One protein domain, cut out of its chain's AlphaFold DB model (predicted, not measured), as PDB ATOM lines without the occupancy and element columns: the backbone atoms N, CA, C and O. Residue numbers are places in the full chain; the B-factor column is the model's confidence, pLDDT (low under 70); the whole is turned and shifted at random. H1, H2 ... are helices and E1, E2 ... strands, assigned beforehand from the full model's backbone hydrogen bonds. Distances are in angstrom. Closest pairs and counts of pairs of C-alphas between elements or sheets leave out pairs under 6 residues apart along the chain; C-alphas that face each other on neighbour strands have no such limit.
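What this domain is: This is residues 315 to 331, 610 to 642, 702 to 713 and 743 to 808 of the 808 residues of an uncharacterized protein of Cyanidiococcus yangmingshanensis (UniProt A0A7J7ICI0). A small sheet of three parallel strands has H1 and H3 side by side over one face and short H2 over the other, while H4 and H5 lead away past its end, residues 793 to 799 and 802 to 808 sticking out. The printed part has 128 residues, with five named helices and three named strands in the order E1 H1 H2 E2 H3 E3 H4 H5; the sheet runs E1 E2 E3, and the class is mixed. It is compact, with a radius of gyration of the C-alphas of 15.9 A, and spans 52 by 38 by 24 A.

How they stand to each other: E1, residues 317 to 322, is parallel to E2, residues 746 to 751, with N 319 and O 747 within hydrogen-bond range at 2.8 A. E3, residues 776 to 780, is parallel to E2, with N 779 and O 748 within range at 2.8 A. H1, residues 628 to 638, is over E1 and E2, at a height over the sheet of 9.5 A. H3, residues 756 to 770, is on the same face over E3, at 8.6 A; E2, H3 and E3 form a strand-helix-strand unit, two parallel strands with a helix between, its crossover right-handed. H1 and H3 touch, the closest C-alphas being Ala 630 and Leu 762, 4.5 A. H2, residues 702 to 711, is on the opposite face. H4, residues 786 to 795, and H5, residues 798 to 805, are not on the sheet. Every O i to N i+4 pair is within range in H1, H2, H3 and H4; H5 has 1 of 4, and 2 of 5 O i to N i+3 pairs.

Where its parts are: E1 begins at C-alpha 317 (7.973, 125.711, 277.151). H3 is 21.1 A long. H5 ends at C-alpha 805 (36.314, 122.802, 300.301).

The domain as a whole: Cuts after residues 331, 642 and 713 leave C-alpha gaps of 18.8, 36.3 and 21.0 A. No link printed whole is long. Mean pLDDT of the printed part is 74.1; residues 702 to 713 and 796 to 808 are among those under 70.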
ATOM      1  N   ARG A 315       6.007 127.695 270.623       61.53
ATOM      2  CA  ARG A 315       6.458 128.348 271.852       61.53
ATOM      3  C   ARG A 315       7.310 127.350 272.609       61.53
ATOM      4  O   ARG A 315       6.789 126.301 272.987       61.53
ATOM      5  N   ALA A 316       8.570 127.704 272.847       67.44
ATOM      6  CA  ALA A 316       9.393 127.023 273.835       67.44
ATOM      7  C   ALA A 316       8.643 127.014 275.174       67.44
ATOM      8  O   ALA A 316       8.062 128.033 275.572       67.44
ATOM      9  N   ARG A 317       8.607 125.860 275.839       76.94
ATOM     10  CA  ARG A 317       7.973 125.711 277.151       76.94
ATOM     11  C   ARG A 317       9.047 125.584 278.215       76.94
ATOM     12  O   ARG A 317      10.152 125.131 277.938       76.94
ATOM     13  N   LEU A 318       8.673 125.948 279.435       84.00
ATOM     14  CA  LEU A 318       9.426 125.647 280.642       84.00
ATOM     15  C   LEU A 318       8.559 124.742 281.518       84.00
ATOM     16  O   LEU A 318       7.480 125.148 281.955       84.00
ATOM     17  N   VAL A 319       9.016 123.515 281.744       86.19
ATOM     18  CA  VAL A 319       8.457 122.585 282.723       86.19
ATOM     19  C   VAL A 319       9.215 122.783 284.030       86.19
ATOM     20  O   VAL A 319      10.443 122.739 284.046       86.19
ATOM     21  N   LEU A 320       8.488 123.009 285.122       88.62
ATOM     22  CA  LEU A 320       9.049 123.064 286.470       88.62
ATOM     23  C   LEU A 320       8.698 121.756 287.180       88.62
ATOM     24  O   LEU A 320       7.515 121.446 287.326       88.62
ATOM     25  N   LEU A 321       9.711 121.001 287.597       87.56
ATOM     26  CA  LEU A 321       9.556 119.764 288.358       87.56
ATOM     27  C   LEU A 321      10.131 119.972 289.754       87.56
ATOM     28  O   LEU A 321      11.318 120.245 289.898       87.56
ATOM     29  N   ASP A 322       9.300 119.835 290.779       86.62
ATOM     30  CA  ASP A 322       9.770 119.748 292.159       86.62
ATOM     31  C   ASP A 322      10.197 118.300 292.447       86.62
ATOM     32  O   ASP A 322       9.452 117.362 292.157       86.62
ATOM     33  N   ARG A 323      11.387 118.113 293.023       85.56
ATOM     34  CA  ARG A 323      11.920 116.832 293.502       85.56
ATOM     35  C   ARG A 323      10.946 116.114 294.439       85.56
ATOM     36  O   ARG A 323      10.890 114.890 294.419       85.56
ATOM     37  N   TRP A 324      10.114 116.835 295.188       83.00
ATOM     38  CA  TRP A 324       9.079 116.238 296.040       83.00
ATOM     39  C   TRP A 324       7.934 115.552 295.274       83.00
ATOM     40  O   TRP A 324       7.147 114.836 295.890       83.00
ATOM     41  N   LEU A 325       7.852 115.714 293.947       83.50
ATOM     42  CA  LEU A 325       6.974 114.922 293.073       83.50
ATOM     43  C   LEU A 325       7.571 113.549 292.716       83.50
ATOM     44  O   LEU A 325       6.822 112.646 292.351       83.50
ATOM     45  N   ASP A 326       8.895 113.394 292.817       88.19
ATOM     46  CA  ASP A 326       9.615 112.137 292.594       88.19
ATOM     47  C   ASP A 326      10.741 111.942 293.631       88.19
ATOM     48  O   ASP A 326      11.927 112.149 293.331       88.19
ATOM     49  N   PRO A 327      10.376 111.525 294.859       85.31
ATOM     50  CA  PRO A 327      11.327 111.129 295.890       85.31
ATOM     51  C   PRO A 327      11.838 109.688 295.706       85.31
ATOM     52  O   PRO A 327      12.624 109.239 296.534       85.31
ATOM     53  N   ILE A 328      11.408 108.951 294.668       90.62
ATOM     54  CA  ILE A 328      11.800 107.549 294.439       90.62
ATOM     55  C   ILE A 328      13.032 107.452 293.542       90.62
ATOM     56  O   ILE A 328      13.989 106.796 293.940       90.62
ATOM     57  N   THR A 329      13.076 108.129 292.390       92.75
ATOM     58  CA  THR A 329      14.268 108.132 291.516       92.75
ATOM     59  C   THR A 329      15.590 108.449 292.240       92.75
ATOM     60  O   THR A 329      16.562 107.728 292.000       92.75
ATOM     61  N   PRO A 330      15.690 109.431 293.167       90.44
ATOM     62  CA  PRO A 330      16.920 109.687 293.925       90.44
ATOM     63  C   PRO A 330      17.213 108.643 295.024       90.44
ATOM     64  O   PRO A 330      18.128 108.844 295.815       90.44
ATOM     65  N   LEU A 331      16.457 107.544 295.109       91.81
ATOM     66  CA  LEU A 331      16.695 106.410 296.011       91.81
ATOM     67  C   LEU A 331      17.022 105.100 295.263       91.81
ATOM     68  O   LEU A 331      17.338 104.108 295.916       91.81
ATOM     69  N   GLN A 610       2.797 103.577 283.723       88.38
ATOM     70  CA  GLN A 610       3.533 102.435 283.166       88.38
ATOM     71  C   GLN A 610       5.039 102.453 283.490       88.38
ATOM     72  O   GLN A 610       5.860 102.050 282.674       88.38
ATOM     73  N   LEU A 611       5.420 102.868 284.705       89.81
ATOM     74  CA  LEU A 611       6.821 103.141 285.074       89.81
ATOM     75  C   LEU A 611       7.760 101.919 285.015       89.81
ATOM     76  O   LEU A 611       8.971 102.090 285.082       89.81
ATOM     77  N   ASN A 612       7.225 100.699 284.884       87.81
ATOM     78  CA  ASN A 612       7.999  99.467 284.673       87.81
ATOM     79  C   ASN A 612       8.127  99.050 283.189       87.81
ATOM     80  O   ASN A 612       8.600  97.953 282.887       87.81
ATOM     81  N   HIS A 613       7.679  99.898 282.262       81.44
ATOM     82  CA  HIS A 613       7.789  99.713 280.817       81.44
ATOM     83  C   HIS A 613       8.618 100.856 280.225       81.44
ATOM     84  O   HIS A 613       8.097 101.894 279.827       81.44
ATOM     85  N   VAL A 614       9.935 100.651 280.189       77.00
ATOM     86  CA  VAL A 614      10.862 101.524 279.464       77.00
ATOM     87  C   VAL A 614      10.799 101.144 277.983       77.00
ATOM     88  O   VAL A 614      11.074  99.996 277.628       77.00
ATOM     89  N   ASP A 615      10.406 102.086 277.124       73.69
ATOM     90  CA  ASP A 615      10.488 101.920 275.667       73.69
ATOM     91  C   ASP A 615      11.949 101.692 275.250       73.69
ATOM     92  O   ASP A 615      12.852 102.326 275.789       73.69
ATOM     93  N   SER A 616      12.190 100.881 274.214       73.31
ATOM     94  CA  SER A 616      13.542 100.579 273.689       73.31
ATOM     95  C   SER A 616      14.357 101.798 273.235       73.31
ATOM     96  O   SER A 616      15.536 101.664 272.918       73.31
ATOM     97  N   ASN A 617      13.704 102.956 273.139       68.50
ATOM     98  CA  ASN A 617      14.251 104.205 272.630       68.50
ATOM     99  C   ASN A 617      14.493 105.231 273.759       68.50
ATOM    100  O   ASN A 617      15.079 106.278 273.492       68.50
ATOM    101  N   VAL A 618      14.077 104.927 274.999       77.50
ATOM    102  CA  VAL A 618      14.508 105.641 276.209       77.50
ATOM    103  C   VAL A 618      15.720 104.917 276.789       77.50
ATOM    104  O   VAL A 618      15.766 103.690 276.838       77.50
ATOM    105  N   THR A 619      16.697 105.678 277.271       76.06
ATOM    106  CA  THR A 619      17.878 105.150 277.963       76.06
ATOM    107  C   THR A 619      17.458 104.366 279.216       76.06
ATOM    108  O   THR A 619      17.003 104.970 280.188       76.06
ATOM    109  N   ASP A 620      17.614 103.031 279.227       85.44
ATOM    110  CA  ASP A 620      17.226 102.161 280.359       85.44
ATOM    111  C   ASP A 620      18.213 102.228 281.539       85.44
ATOM    112  O   ASP A 620      18.824 101.251 281.984       85.44
ATOM    113  N   ALA A 621      18.399 103.436 282.056       88.19
ATOM    114  CA  ALA A 621      19.418 103.734 283.040       88.19
ATOM    115  C   ALA A 621      19.119 103.195 284.450       88.19
ATOM    116  O   ALA A 621      19.991 103.253 285.318       88.19
ATOM    117  N   TYR A 622      17.919 102.651 284.676       91.56
ATOM    118  CA  TYR A 622      17.461 102.094 285.954       91.56
ATOM    119  C   TYR A 622      16.925 100.646 285.830       91.56
ATOM    120  O   TYR A 622      16.273 100.138 286.741       91.56
ATOM    121  N   ALA A 623      17.253  99.943 284.737       86.25
ATOM    122  CA  ALA A 623      17.000  98.512 284.511       86.25
ATOM    123  C   ALA A 623      15.523  98.067 284.587       86.25
ATOM    124  O   ALA A 623      15.142  97.186 285.375       86.25
ATOM    125  N   GLY A 624      14.705  98.656 283.724       88.69
ATOM    126  CA  GLY A 624      13.267  98.455 283.614       88.69
ATOM    127  C   GLY A 624      12.445  99.435 284.448       88.69
ATOM    128  O   GLY A 624      11.279  99.147 284.695       88.69
ATOM    129  N   TYR A 625      13.027 100.556 284.885       93.19
ATOM    130  CA  TYR A 625      12.325 101.649 285.563       93.19
ATOM    131  C   TYR A 625      12.480 102.963 284.786       93.19
ATOM    132  O   TYR A 625      13.595 103.411 284.526       93.19
ATOM    133  N   LEU A 626      11.356 103.594 284.441       93.19
ATOM    134  CA  LEU A 626      11.300 104.958 283.921       93.19
ATOM    135  C   LEU A 626      11.128 105.933 285.101       93.19
ATOM    136  O   LEU A 626      10.088 105.857 285.762       93.19
ATOM    137  N   PRO A 627      12.066 106.871 285.347       93.75
ATOM    138  CA  PRO A 627      11.920 107.899 286.374       93.75
ATOM    139  C   PRO A 627      10.550 108.578 286.359       93.75
ATOM    140  O   PRO A 627      10.058 109.005 285.308       93.75
ATOM    141  N   LEU A 628       9.930 108.711 287.532       92.00
ATOM    142  CA  LEU A 628       8.618 109.351 287.660       92.00
ATOM    143  C   LEU A 628       8.692 110.827 287.223       92.00
ATOM    144  O   LEU A 628       7.779 111.316 286.559       92.00
ATOM    145  N   SER A 629       9.812 111.504 287.483       92.19
ATOM    146  CA  SER A 629      10.127 112.829 286.941       92.19
ATOM    147  C   SER A 629      10.065 112.868 285.404       92.19
ATOM    148  O   SER A 629       9.437 113.770 284.844       92.19
ATOM    149  N   ALA A 630      10.627 111.868 284.715       91.88
ATOM    150  CA  ALA A 630      10.592 111.748 283.255       91.88
ATOM    151  C   ALA A 630       9.176 111.472 282.722       91.88
ATOM    152  O   ALA A 630       8.737 112.133 281.779       91.88
ATOM    153  N   ALA A 631       8.416 110.580 283.363       90.44
ATOM    154  CA  ALA A 631       7.021 110.320 282.998       90.44
ATOM    155  C   ALA A 631       6.127 111.572 283.160       90.44
ATOM    156  O   ALA A 631       5.309 111.884 282.289       90.44
ATOM    157  N   LEU A 632       6.315 112.340 284.239       89.62
ATOM    158  CA  LEU A 632       5.614 113.610 284.467       89.62
ATOM    159  C   LEU A 632       6.029 114.692 283.453       89.62
ATOM    160  O   LEU A 632       5.173 115.448 282.982       89.62
ATOM    161  N   ALA A 633       7.307 114.742 283.063       89.81
ATOM    162  CA  ALA A 633       7.797 115.639 282.016       89.81
ATOM    163  C   ALA A 633       7.179 115.318 280.645       89.81
ATOM    164  O   ALA A 633       6.702 116.224 279.960       89.81
ATOM    165  N   VAL A 634       7.107 114.035 280.273       88.62
ATOM    166  CA  VAL A 634       6.439 113.567 279.046       88.62
ATOM    167  C   VAL A 634       4.976 114.012 279.012       88.62
ATOM    168  O   VAL A 634       4.542 114.603 278.021       88.62
ATOM    169  N   LEU A 635       4.226 113.834 280.107       85.06
ATOM    170  CA  LEU A 635       2.833 114.296 280.197       85.06
ATOM    171  C   LEU A 635       2.687 115.824 280.060       85.06
ATOM    172  O   LEU A 635       1.732 116.295 279.437       85.06
ATOM    173  N   ALA A 636       3.624 116.609 280.603       84.25
ATOM    174  CA  ALA A 636       3.628 118.067 280.459       84.25
ATOM    175  C   ALA A 636       3.973 118.533 279.025       84.25
ATOM    176  O   ALA A 636       3.427 119.531 278.532       84.25
ATOM    177  N   CYS A 637       4.874 117.817 278.349       81.25
ATOM    178  CA  CYS A 637       5.409 118.180 277.037       81.25
ATOM    179  C   CYS A 637       4.532 117.706 275.869       81.25
ATOM    180  O   CYS A 637       4.256 118.502 274.966       81.25
ATOM    181  N   ASP A 638       4.040 116.465 275.881       78.44
ATOM    182  CA  ASP A 638       3.162 115.932 274.830       78.44
ATOM    183  C   ASP A 638       1.897 116.804 274.706       78.44
ATOM    184  O   ASP A 638       1.702 117.519 273.713       78.44
ATOM    185  N   GLY A 639       1.069 116.823 275.758       61.91
ATOM    186  CA  GLY A 639      -0.148 117.636 275.838       61.91
ATOM    187  C   GLY A 639      -1.248 117.296 274.818       61.91
ATOM    188  O   GLY A 639      -2.255 118.008 274.778       61.91
ATOM    189  N   LYS A 640      -1.075 116.247 274.002       56.81
ATOM    190  CA  LYS A 640      -2.081 115.658 273.101       56.81
ATOM    191  C   LYS A 640      -2.511 114.275 273.597       56.81
ATOM    192  O   LYS A 640      -3.703 113.977 273.598       56.81
ATOM    193  N   ARG A 641      -1.569 113.451 274.069       47.22
ATOM    194  CA  ARG A 641      -1.847 112.219 274.812       47.22
ATOM    195  C   ARG A 641      -2.257 112.560 276.241       47.22
ATOM    196  O   ARG A 641      -1.428 112.726 277.128       47.22
ATOM    197  N   SER A 642      -3.565 112.594 276.470       38.53
ATOM    198  CA  SER A 642      -4.105 112.159 277.756       38.53
ATOM    199  C   SER A 642      -4.251 110.633 277.685       38.53
ATOM    200  O   SER A 642      -5.157 110.171 276.988       38.53
ATOM    201  N   GLY A 702      16.970 133.739 297.088       38.66
ATOM    202  CA  GLY A 702      17.985 134.313 296.195       38.66
ATOM    203  C   GLY A 702      18.205 133.469 294.932       38.66
ATOM    204  O   GLY A 702      17.760 133.892 293.862       38.66
ATOM    205  N   PRO A 703      18.799 132.263 295.042       44.50
ATOM    206  CA  PRO A 703      19.126 131.423 293.888       44.50
ATOM    207  C   PRO A 703      17.930 131.104 292.988       44.50
ATOM    208  O   PRO A 703      18.064 131.131 291.771       44.50
ATOM    209  N   PHE A 704      16.738 130.861 293.549       41.03
ATOM    210  CA  PHE A 704      15.541 130.589 292.742       41.03
ATOM    211  C   PHE A 704      15.081 131.816 291.940       41.03
ATOM    212  O   PHE A 704      14.829 131.710 290.740       41.03
ATOM    213  N   ARG A 705      15.010 132.996 292.574       38.50
ATOM    214  CA  ARG A 705      14.652 134.248 291.888       38.50
ATOM    215  C   ARG A 705      15.658 134.565 290.787       38.50
ATOM    216  O   ARG A 705      15.260 134.900 289.675       38.50
ATOM    217  N   GLU A 706      16.941 134.436 291.099       40.97
ATOM    218  CA  GLU A 706      18.036 134.707 290.179       40.97
ATOM    219  C   GLU A 706      18.066 133.721 289.004       40.97
ATOM    220  O   GLU A 706      18.166 134.151 287.858       40.97
ATOM    221  N   LEU A 707      17.887 132.421 289.248       44.28
ATOM    222  CA  LEU A 707      17.814 131.404 288.197       44.28
ATOM    223  C   LEU A 707      16.599 131.635 287.286       44.28
ATOM    224  O   LEU A 707      16.747 131.573 286.067       44.28
ATOM    225  N   CYS A 708      15.430 131.996 287.829       41.25
ATOM    226  CA  CYS A 708      14.279 132.398 287.014       41.25
ATOM    227  C   CYS A 708      14.549 133.673 286.194       41.25
ATOM    228  O   CYS A 708      14.165 133.735 285.029       41.25
ATOM    229  N   GLN A 709      15.221 134.681 286.764       41.91
ATOM    230  CA  GLN A 709      15.576 135.911 286.044       41.91
ATOM    231  C   GLN A 709      16.629 135.668 284.951       41.91
ATOM    232  O   GLN A 709      16.514 136.244 283.871       41.91
ATOM    233  N   ARG A 710      17.604 134.776 285.180       42.84
ATOM    234  CA  ARG A 710      18.587 134.336 284.176       42.84
ATOM    235  C   ARG A 710      17.900 133.528 283.063       42.84
ATOM    236  O   ARG A 710      17.979 133.913 281.902       42.84
ATOM    237  N   ALA A 711      17.123 132.496 283.399       41.38
ATOM    238  CA  ALA A 711      16.410 131.661 282.420       41.38
ATOM    239  C   ALA A 711      15.401 132.435 281.543       41.38
ATOM    240  O   ALA A 711      15.131 132.030 280.416       41.38
ATOM    241  N   LEU A 712      14.862 133.558 282.034       41.78
ATOM    242  CA  LEU A 712      13.982 134.459 281.276       41.78
ATOM    243  C   LEU A 712      14.716 135.655 280.629       41.78
ATOM    244  O   LEU A 712      14.068 136.454 279.954       41.78
ATOM    245  N   GLY A 713      16.033 135.802 280.829       39.19
ATOM    246  CA  GLY A 713      16.805 136.998 280.457       39.19
ATOM    247  C   GLY A 713      18.161 136.755 279.775       39.19
ATOM    248  O   GLY A 713      18.839 137.720 279.420       39.19
ATOM    249  N   ALA A 743      11.766 122.628 265.456       64.69
ATOM    250  CA  ALA A 743      11.207 122.158 266.710       64.69
ATOM    251  C   ALA A 743      11.687 123.075 267.840       64.69
ATOM    252  O   ALA A 743      12.886 123.306 267.998       64.69
ATOM    253  N   THR A 744      10.757 123.646 268.607       69.50
ATOM    254  CA  THR A 744      11.144 124.499 269.733       69.50
ATOM    255  C   THR A 744      11.803 123.691 270.835       69.50
ATOM    256  O   THR A 744      11.266 122.634 271.169       69.50
ATOM    257  N   PRO A 745      12.859 124.229 271.469       78.50
ATOM    258  CA  PRO A 745      13.422 123.621 272.657       78.50
ATOM    259  C   PRO A 745      12.385 123.565 273.777       78.50
ATOM    260  O   PRO A 745      11.751 124.573 274.111       78.50
ATOM    261  N   GLU A 746      12.226 122.378 274.352       83.94
ATOM    262  CA  GLU A 746      11.513 122.177 275.608       83.94
ATOM    263  C   GLU A 746      12.531 122.286 276.750       83.94
ATOM    264  O   GLU A 746      13.531 121.569 276.779       83.94
ATOM    265  N   TRP A 747      12.295 123.201 277.687       87.25
ATOM    266  CA  TRP A 747      13.166 123.414 278.838       87.25
ATOM    267  C   TRP A 747      12.558 122.739 280.060       87.25
ATOM    268  O   TRP A 747      11.372 122.916 280.343       87.25
ATOM    269  N   ILE A 748      13.363 121.994 280.810       88.62
ATOM    270  CA  ILE A 748      12.937 121.317 282.037       88.62
ATOM    271  C   ILE A 748      13.838 121.803 283.167       88.62
ATOM    272  O   ILE A 748      15.050 121.654 283.078       88.62
ATOM    273  N   LEU A 749      13.265 122.378 284.224       89.25
ATOM    274  CA  LEU A 749      13.992 122.761 285.433       89.25
ATOM    275  C   LEU A 749      13.591 121.846 286.591       89.25
ATOM    276  O   LEU A 749      12.438 121.880 287.028       89.25
ATOM    277  N   VAL A 750      14.553 121.082 287.110       86.31
ATOM    278  CA  VAL A 750      14.378 120.279 288.326       86.31
ATOM    279  C   VAL A 750      14.787 121.088 289.561       86.31
ATOM    280  O   VAL A 750      15.900 121.603 289.670       86.31
ATOM    281  N   ILE A 751      13.860 121.218 290.500       86.50
ATOM    282  CA  ILE A 751      13.973 121.998 291.733       86.50
ATOM    283  C   ILE A 751      14.174 121.005 292.880       86.50
ATOM    284  O   ILE A 751      13.336 120.137 293.089       86.50
ATOM    285  N   GLY A 752      15.294 121.099 293.600       80.12
ATOM    286  CA  GLY A 752      15.733 120.081 294.574       80.12
ATOM    287  C   GLY A 752      16.730 119.061 294.024       80.12
ATOM    288  O   GLY A 752      17.033 118.073 294.689       80.12
ATOM    289  N   GLY A 753      17.260 119.320 292.829       83.75
ATOM    290  CA  GLY A 753      18.339 118.554 292.219       83.75
ATOM    291  C   GLY A 753      17.903 117.296 291.460       83.75
ATOM    292  O   GLY A 753      16.813 116.768 291.676       83.75
ATOM    293  N   CYS A 754      18.764 116.805 290.570       85.44
ATOM    294  CA  CYS A 754      18.617 115.534 289.844       85.44
ATOM    295  C   CYS A 754      19.988 114.881 289.632       85.44
ATOM    296  O   CYS A 754      21.009 115.561 289.719       85.44
ATOM    297  N   SER A 755      20.046 113.588 289.318       84.88
ATOM    298  CA  SER A 755      21.310 112.998 288.849       84.88
ATOM    299  C   SER A 755      21.547 113.352 287.363       84.88
ATOM    300  O   SER A 755      20.589 113.682 286.655       84.88
ATOM    301  N   PRO A 756      22.784 113.266 286.830       82.75
ATOM    302  CA  PRO A 756      23.024 113.405 285.387       82.75
ATOM    303  C   PRO A 756      22.318 112.312 284.574       82.75
ATOM    304  O   PRO A 756      21.926 112.525 283.434       82.75
ATOM    305  N   VAL A 757      22.143 111.140 285.185       87.00
ATOM    306  CA  VAL A 757      21.493 109.966 284.597       87.00
ATOM    307  C   VAL A 757      19.974 110.152 284.511       87.00
ATOM    308  O   VAL A 757      19.343 109.780 283.527       87.00
ATOM    309  N   GLU A 758      19.380 110.796 285.512       89.81
ATOM    310  CA  GLU A 758      17.976 111.202 285.486       89.81
ATOM    311  C   GLU A 758      17.745 112.343 284.486       89.81
ATOM    312  O   GLU A 758      16.747 112.323 283.771       89.81
ATOM    313  N   ALA A 759      18.676 113.303 284.385       88.81
ATOM    314  CA  ALA A 759      18.636 114.348 283.361       88.81
ATOM    315  C   ALA A 759      18.665 113.761 281.937       88.81
ATOM    316  O   ALA A 759      17.936 114.240 281.071       88.81
ATOM    317  N   GLU A 760      19.426 112.683 281.718       86.19
ATOM    318  CA  GLU A 760      19.403 111.922 280.466       86.19
ATOM    319  C   GLU A 760      18.025 111.296 280.205       86.19
ATOM    320  O   GLU A 760      17.429 111.522 279.155       86.19
ATOM    321  N   CYS A 761      17.466 110.571 281.180       90.12
ATOM    322  CA  CYS A 761      16.141 109.954 281.046       90.12
ATOM    323  C   CYS A 761      15.036 110.998 280.791       90.12
ATOM    324  O   CYS A 761      14.140 110.766 279.980       90.12
ATOM    325  N   LEU A 762      15.116 112.160 281.451       90.62
ATOM    326  CA  LEU A 762      14.241 113.318 281.240       90.62
ATOM    327  C   LEU A 762      14.337 113.853 279.805       90.62
ATOM    328  O   LEU A 762      13.305 114.060 279.164       90.62
ATOM    329  N   ALA A 763      15.555 114.074 279.302       89.06
ATOM    330  CA  ALA A 763      15.786 114.574 277.950       89.06
ATOM    331  C   ALA A 763      15.323 113.564 276.888       89.06
ATOM    332  O   ALA A 763      14.520 113.911 276.022       89.06
ATOM    333  N   SER A 764      15.772 112.314 277.007       88.44
ATOM    334  CA  SER A 764      15.488 111.199 276.101       88.44
ATOM    335  C   SER A 764      13.985 110.901 275.994       88.44
ATOM    336  O   SER A 764      13.417 110.963 274.900       88.44
ATOM    337  N   ALA A 765      13.291 110.695 277.121       89.62
ATOM    338  CA  ALA A 765      11.860 110.385 277.115       89.62
ATOM    339  C   ALA A 765      11.011 111.543 276.559       89.62
ATOM    340  O   ALA A 765      10.080 111.322 275.775       89.62
ATOM    341  N   VAL A 766      11.342 112.795 276.905       88.69
ATOM    342  CA  VAL A 766      10.641 113.959 276.346       88.69
ATOM    343  C   VAL A 766      10.925 114.100 274.852       88.69
ATOM    344  O   VAL A 766       9.965 114.244 274.095       88.69
ATOM    345  N   ALA A 767      12.176 113.981 274.399       87.44
ATOM    346  CA  ALA A 767      12.517 114.029 272.978       87.44
ATOM    347  C   ALA A 767      11.758 112.952 272.186       87.44
ATOM    348  O   ALA A 767      11.092 113.275 271.203       87.44
ATOM    349  N   GLN A 768      11.734 111.700 272.659       86.44
ATOM    350  CA  GLN A 768      10.949 110.631 272.034       86.44
ATOM    351  C   GLN A 768       9.453 110.991 271.955       86.44
ATOM    352  O   GLN A 768       8.850 110.884 270.885       86.44
ATOM    353  N   SER A 769       8.849 111.472 273.051       85.19
ATOM    354  CA  SER A 769       7.420 111.839 273.097       85.19
ATOM    355  C   SER A 769       7.035 112.983 272.147       85.19
ATOM    356  O   SER A 769       5.898 113.060 271.677       85.19
ATOM    357  N   ARG A 770       7.982 113.879 271.838       81.06
ATOM    358  CA  ARG A 770       7.796 115.026 270.936       81.06
ATOM    359  C   ARG A 770       8.204 114.714 269.487       81.06
ATOM    360  O   ARG A 770       7.956 115.542 268.611       81.06
ATOM    361  N   GLY A 771       8.755 113.523 269.240       77.12
ATOM    362  CA  GLY A 771       9.496 113.160 268.033       77.12
ATOM    363  C   GLY A 771      10.976 113.516 268.196       77.12
ATOM    364  O   GLY A 771      11.294 114.646 268.555       77.12
ATOM    365  N   ALA A 772      11.870 112.561 267.915       68.31
ATOM    366  CA  ALA A 772      13.288 112.591 268.312       68.31
ATOM    367  C   ALA A 772      14.114 113.804 267.821       68.31
ATOM    368  O   ALA A 772      15.210 114.039 268.317       68.31
ATOM    369  N   SER A 773      13.594 114.602 266.886       72.50
ATOM    370  CA  SER A 773      14.173 115.881 266.454       72.50
ATOM    371  C   SER A 773      13.835 117.076 267.363       72.50
ATOM    372  O   SER A 773      14.194 118.207 267.034       72.50
ATOM    373  N   CYS A 774      13.124 116.869 268.474       79.19
ATOM    374  CA  CYS A 774      12.808 117.912 269.444       79.19
ATOM    375  C   CYS A 774      13.993 118.150 270.398       79.19
ATOM    376  O   CYS A 774      14.289 117.265 271.202       79.19
ATOM    377  N   PRO A 775      14.645 119.329 270.381       82.75
ATOM    378  CA  PRO A 775      15.672 119.637 271.365       82.75
ATOM    379  C   PRO A 775      15.043 119.740 272.762       82.75
ATOM    380  O   PRO A 775      13.994 120.364 272.945       82.75
ATOM    381  N   VAL A 776      15.688 119.130 273.754       85.69
ATOM    382  CA  VAL A 776      15.291 119.194 275.165       85.69
ATOM    383  C   VAL A 776      16.506 119.609 275.979       85.69
ATOM    384  O   VAL A 776      17.584 119.045 275.802       85.69
ATOM    385  N   GLN A 777      16.342 120.590 276.865       88.06
ATOM    386  CA  GLN A 777      17.415 121.063 277.736       88.06
ATOM    387  C   GLN A 777      17.005 120.938 279.201       88.06
ATOM    388  O   GLN A 777      16.031 121.556 279.643       88.06
ATOM    389  N   VAL A 778      17.770 120.147 279.957       84.75
ATOM    390  CA  VAL A 778      17.561 119.957 281.393       84.75
ATOM    391  C   VAL A 778      18.465 120.910 282.175       84.75
ATOM    392  O   VAL A 778      19.686 120.953 282.011       84.75
ATOM    393  N   LEU A 779      17.824 121.694 283.031       86.25
ATOM    394  CA  LEU A 779      18.407 122.557 284.042       86.25
ATOM    395  C   LEU A 779      18.035 122.002 285.417       86.25
ATOM    396  O   LEU A 779      17.015 121.333 285.584       86.25
ATOM    397  N   THR A 780      18.831 122.310 286.432       84.50
ATOM    398  CA  THR A 780      18.559 121.837 287.790       84.50
ATOM    399  C   THR A 780      19.199 122.744 288.836       84.50
ATOM    400  O   THR A 780      20.228 123.368 288.576       84.50
ATOM    401  N   THR A 781      18.587 122.846 290.019       79.75
ATOM    402  CA  THR A 781      19.112 123.654 291.139       79.75
ATOM    403  C   THR A 781      20.334 123.033 291.814       79.75
ATOM    404  O   THR A 781      21.042 123.715 292.546       79.75
ATOM    405  N   GLY A 782      20.568 121.743 291.589       78.12
ATOM    406  CA  GLY A 782      21.677 120.971 292.140       78.12
ATOM    407  C   GLY A 782      21.826 119.660 291.379       78.12
ATOM    408  O   GLY A 782      20.947 119.274 290.609       78.12
ATOM    409  N   VAL A 783      22.940 118.967 291.556       80.31
ATOM    410  CA  VAL A 783      23.123 117.640 290.966       80.31
ATOM    411  C   VAL A 783      23.772 116.753 292.005       80.31
ATOM    412  O   VAL A 783      24.777 117.143 292.602       80.31
ATOM    413  N   HIS A 784      23.130 115.611 292.241       78.75
ATOM    414  CA  HIS A 784      23.360 114.748 293.393       78.75
ATOM    415  C   HIS A 784      23.237 113.275 292.976       78.75
ATOM    416  O   HIS A 784      22.367 112.927 292.171       78.75
ATOM    417  N   SER A 785      24.083 112.405 293.531       80.38
ATOM    418  CA  SER A 785      23.846 110.954 293.545       80.38
ATOM    419  C   SER A 785      22.768 110.616 294.581       80.38
ATOM    420  O   SER A 785      22.383 111.481 295.374       80.38
ATOM    421  N   SER A 786      22.278 109.370 294.621       80.44
ATOM    422  CA  SER A 786      21.271 108.984 295.626       80.44
ATOM    423  C   SER A 786      21.808 109.180 297.052       80.44
ATOM    424  O   SER A 786      21.125 109.685 297.946       80.44
ATOM    425  N   ARG A 787      23.098 108.868 297.221       82.25
ATOM    426  CA  ARG A 787      23.908 109.104 298.414       82.25
ATOM    427  C   ARG A 787      24.005 110.586 298.767       82.25
ATOM    428  O   ARG A 787      23.704 110.948 299.900       82.25
ATOM    429  N   GLU A 788      24.421 111.442 297.832       82.19
ATOM    430  CA  GLU A 788      24.594 112.880 298.093       82.19
ATOM    431  C   GLU A 788      23.260 113.564 298.422       82.19
ATOM    432  O   GLU A 788      23.191 114.323 299.387       82.19
ATOM    433  N   TRP A 789      22.189 113.253 297.685       85.19
ATOM    434  CA  TRP A 789      20.859 113.824 297.915       85.19
ATOM    435  C   TRP A 789      20.303 113.443 299.290       85.19
ATOM    436  O   TRP A 789      19.828 114.300 300.041       85.19
ATOM    437  N   LEU A 790      20.416 112.163 299.656       84.50
ATOM    438  CA  LEU A 790      19.966 111.687 300.956       84.50
ATOM    439  C   LEU A 790      20.835 112.239 302.094       84.50
ATOM    440  O   LEU A 790      20.294 112.594 303.134       84.50
ATOM    441  N   LEU A 791      22.155 112.378 301.914       81.81
ATOM    442  CA  LEU A 791      23.035 112.983 302.923       81.81
ATOM    443  C   LEU A 791      22.760 114.479 303.131       81.81
ATOM    444  O   LEU A 791      22.722 114.911 304.280       81.81
ATOM    445  N   LEU A 792      22.505 115.249 302.069       78.50
ATOM    446  CA  LEU A 792      22.058 116.645 302.180       78.50
ATOM    447  C   LEU A 792      20.735 116.730 302.959       78.50
ATOM    448  O   LEU A 792      20.625 117.489 303.921       78.50
ATOM    449  N   THR A 793      19.771 115.872 302.616       78.56
ATOM    450  CA  THR A 793      18.459 115.807 303.285       78.56
ATOM    451  C   THR A 793      18.548 115.332 304.746       78.56
ATOM    452  O   THR A 793      17.733 115.729 305.575       78.56
ATOM    453  N   LEU A 794      19.548 114.511 305.084       77.06
ATOM    454  CA  LEU A 794      19.826 114.024 306.442       77.06
ATOM    455  C   LEU A 794      20.558 115.033 307.334       77.06
ATOM    456  O   LEU A 794      20.498 114.904 308.558       77.06
ATOM    457  N   HIS A 795      21.293 115.982 306.748       76.50
ATOM    458  CA  HIS A 795      22.166 116.881 307.503       76.50
ATOM    459  C   HIS A 795      21.689 118.332 307.545       76.50
ATOM    460  O   HIS A 795      21.939 118.980 308.555       76.50
ATOM    461  N   GLY A 796      20.979 118.833 306.527       60.50
ATOM    462  CA  GLY A 796      20.330 120.158 306.521       60.50
ATOM    463  C   GLY A 796      21.264 121.380 306.517       60.50
ATOM    464  O   GLY A 796      20.859 122.451 306.074       60.50
ATOM    465  N   ASP A 797      22.506 121.219 306.971       47.75
ATOM    466  CA  ASP A 797      23.549 122.239 307.006       47.75
ATOM    467  C   ASP A 797      24.239 122.391 305.639       47.75
ATOM    468  O   ASP A 797      25.175 121.650 305.317       47.75
ATOM    469  N   ASP A 798      23.846 123.419 304.876       44.38
ATOM    470  CA  ASP A 798      24.581 123.895 303.688       44.38
ATOM    471  C   ASP A 798      26.053 124.245 304.009       44.38
ATOM    472  O   ASP A 798      26.909 124.188 303.134       44.38
ATOM    473  N   SER A 799      26.390 124.560 305.264       37.69
ATOM    474  CA  SER A 799      27.766 124.855 305.690       37.69
ATOM    475  C   SER A 799      28.702 123.651 305.530       37.69
ATOM    476  O   SER A 799      29.695 123.704 304.807       37.69
ATOM    477  N   THR A 800      28.393 122.513 306.160       38.56
ATOM    478  CA  THR A 800      29.404 121.461 306.403       38.56
ATOM    479  C   THR A 800      29.901 120.710 305.161       38.56
ATOM    480  O   THR A 800      30.969 120.093 305.225       38.56
ATOM    481  N   LEU A 801      29.167 120.756 304.043       39.25
ATOM    482  CA  LEU A 801      29.579 120.160 302.765       39.25
ATOM    483  C   LEU A 801      30.262 121.155 301.814       39.25
ATOM    484  O   LEU A 801      31.067 120.714 300.995       39.25
ATOM    485  N   TRP A 802      30.003 122.460 301.946       35.25
ATOM    486  CA  TRP A 802      30.653 123.499 301.138       35.25
ATOM    487  C   TRP A 802      31.910 124.059 301.830       35.25
ATOM    488  O   TRP A 802      32.974 124.078 301.213       35.25
ATOM    489  N   ASP A 803      31.850 124.386 303.128       30.25
ATOM    490  CA  ASP A 803      32.987 124.928 303.903       30.25
ATOM    491  C   ASP A 803      34.188 123.962 303.957       30.25
ATOM    492  O   ASP A 803      35.343 124.373 304.081       30.25
ATOM    493  N   ARG A 804      33.938 122.651 303.814       31.41
ATOM    494  CA  ARG A 804      34.983 121.613 303.725       31.41
ATOM    495  C   ARG A 804      35.777 121.616 302.411       31.41
ATOM    496  O   ARG A 804      36.649 120.766 302.250       31.41
ATOM    497  N   GLN A 805      35.499 122.542 301.495       35.47
ATOM    498  CA  GLN A 805      36.314 122.802 300.301       35.47
ATOM    499  C   GLN A 805      36.936 124.214 300.291       35.47
ATOM    500  O   GLN A 805      37.507 124.607 299.276       35.47
ATOM    501  N   SER A 806      36.849 124.978 301.391       27.89
ATOM    502  CA  SER A 806      37.301 126.379 301.442       27.89
ATOM    503  C   SER A 806      38.109 126.762 302.694       27.89
ATOM    504  O   SER A 806      38.080 127.919 303.110       27.89
ATOM    505  N   VAL A 807      38.860 125.821 303.281       25.33
ATOM    506  CA  VAL A 807      39.962 126.111 304.222       25.33
ATOM    507  C   VAL A 807      41.130 125.155 303.945       25.33
ATOM    508  O   VAL A 807      40.902 123.949 303.881       25.33
ATOM    509  N   SER A 808      42.340 125.728 303.827       27.08
ATOM    510  CA  SER A 808      43.633 125.110 303.450       27.08
ATOM    511  C   SER A 808      43.625 124.336 302.129       27.08
ATOM    512  O   SER A 808      43.422 123.101 302.172       27.08
TER     513      SER A 808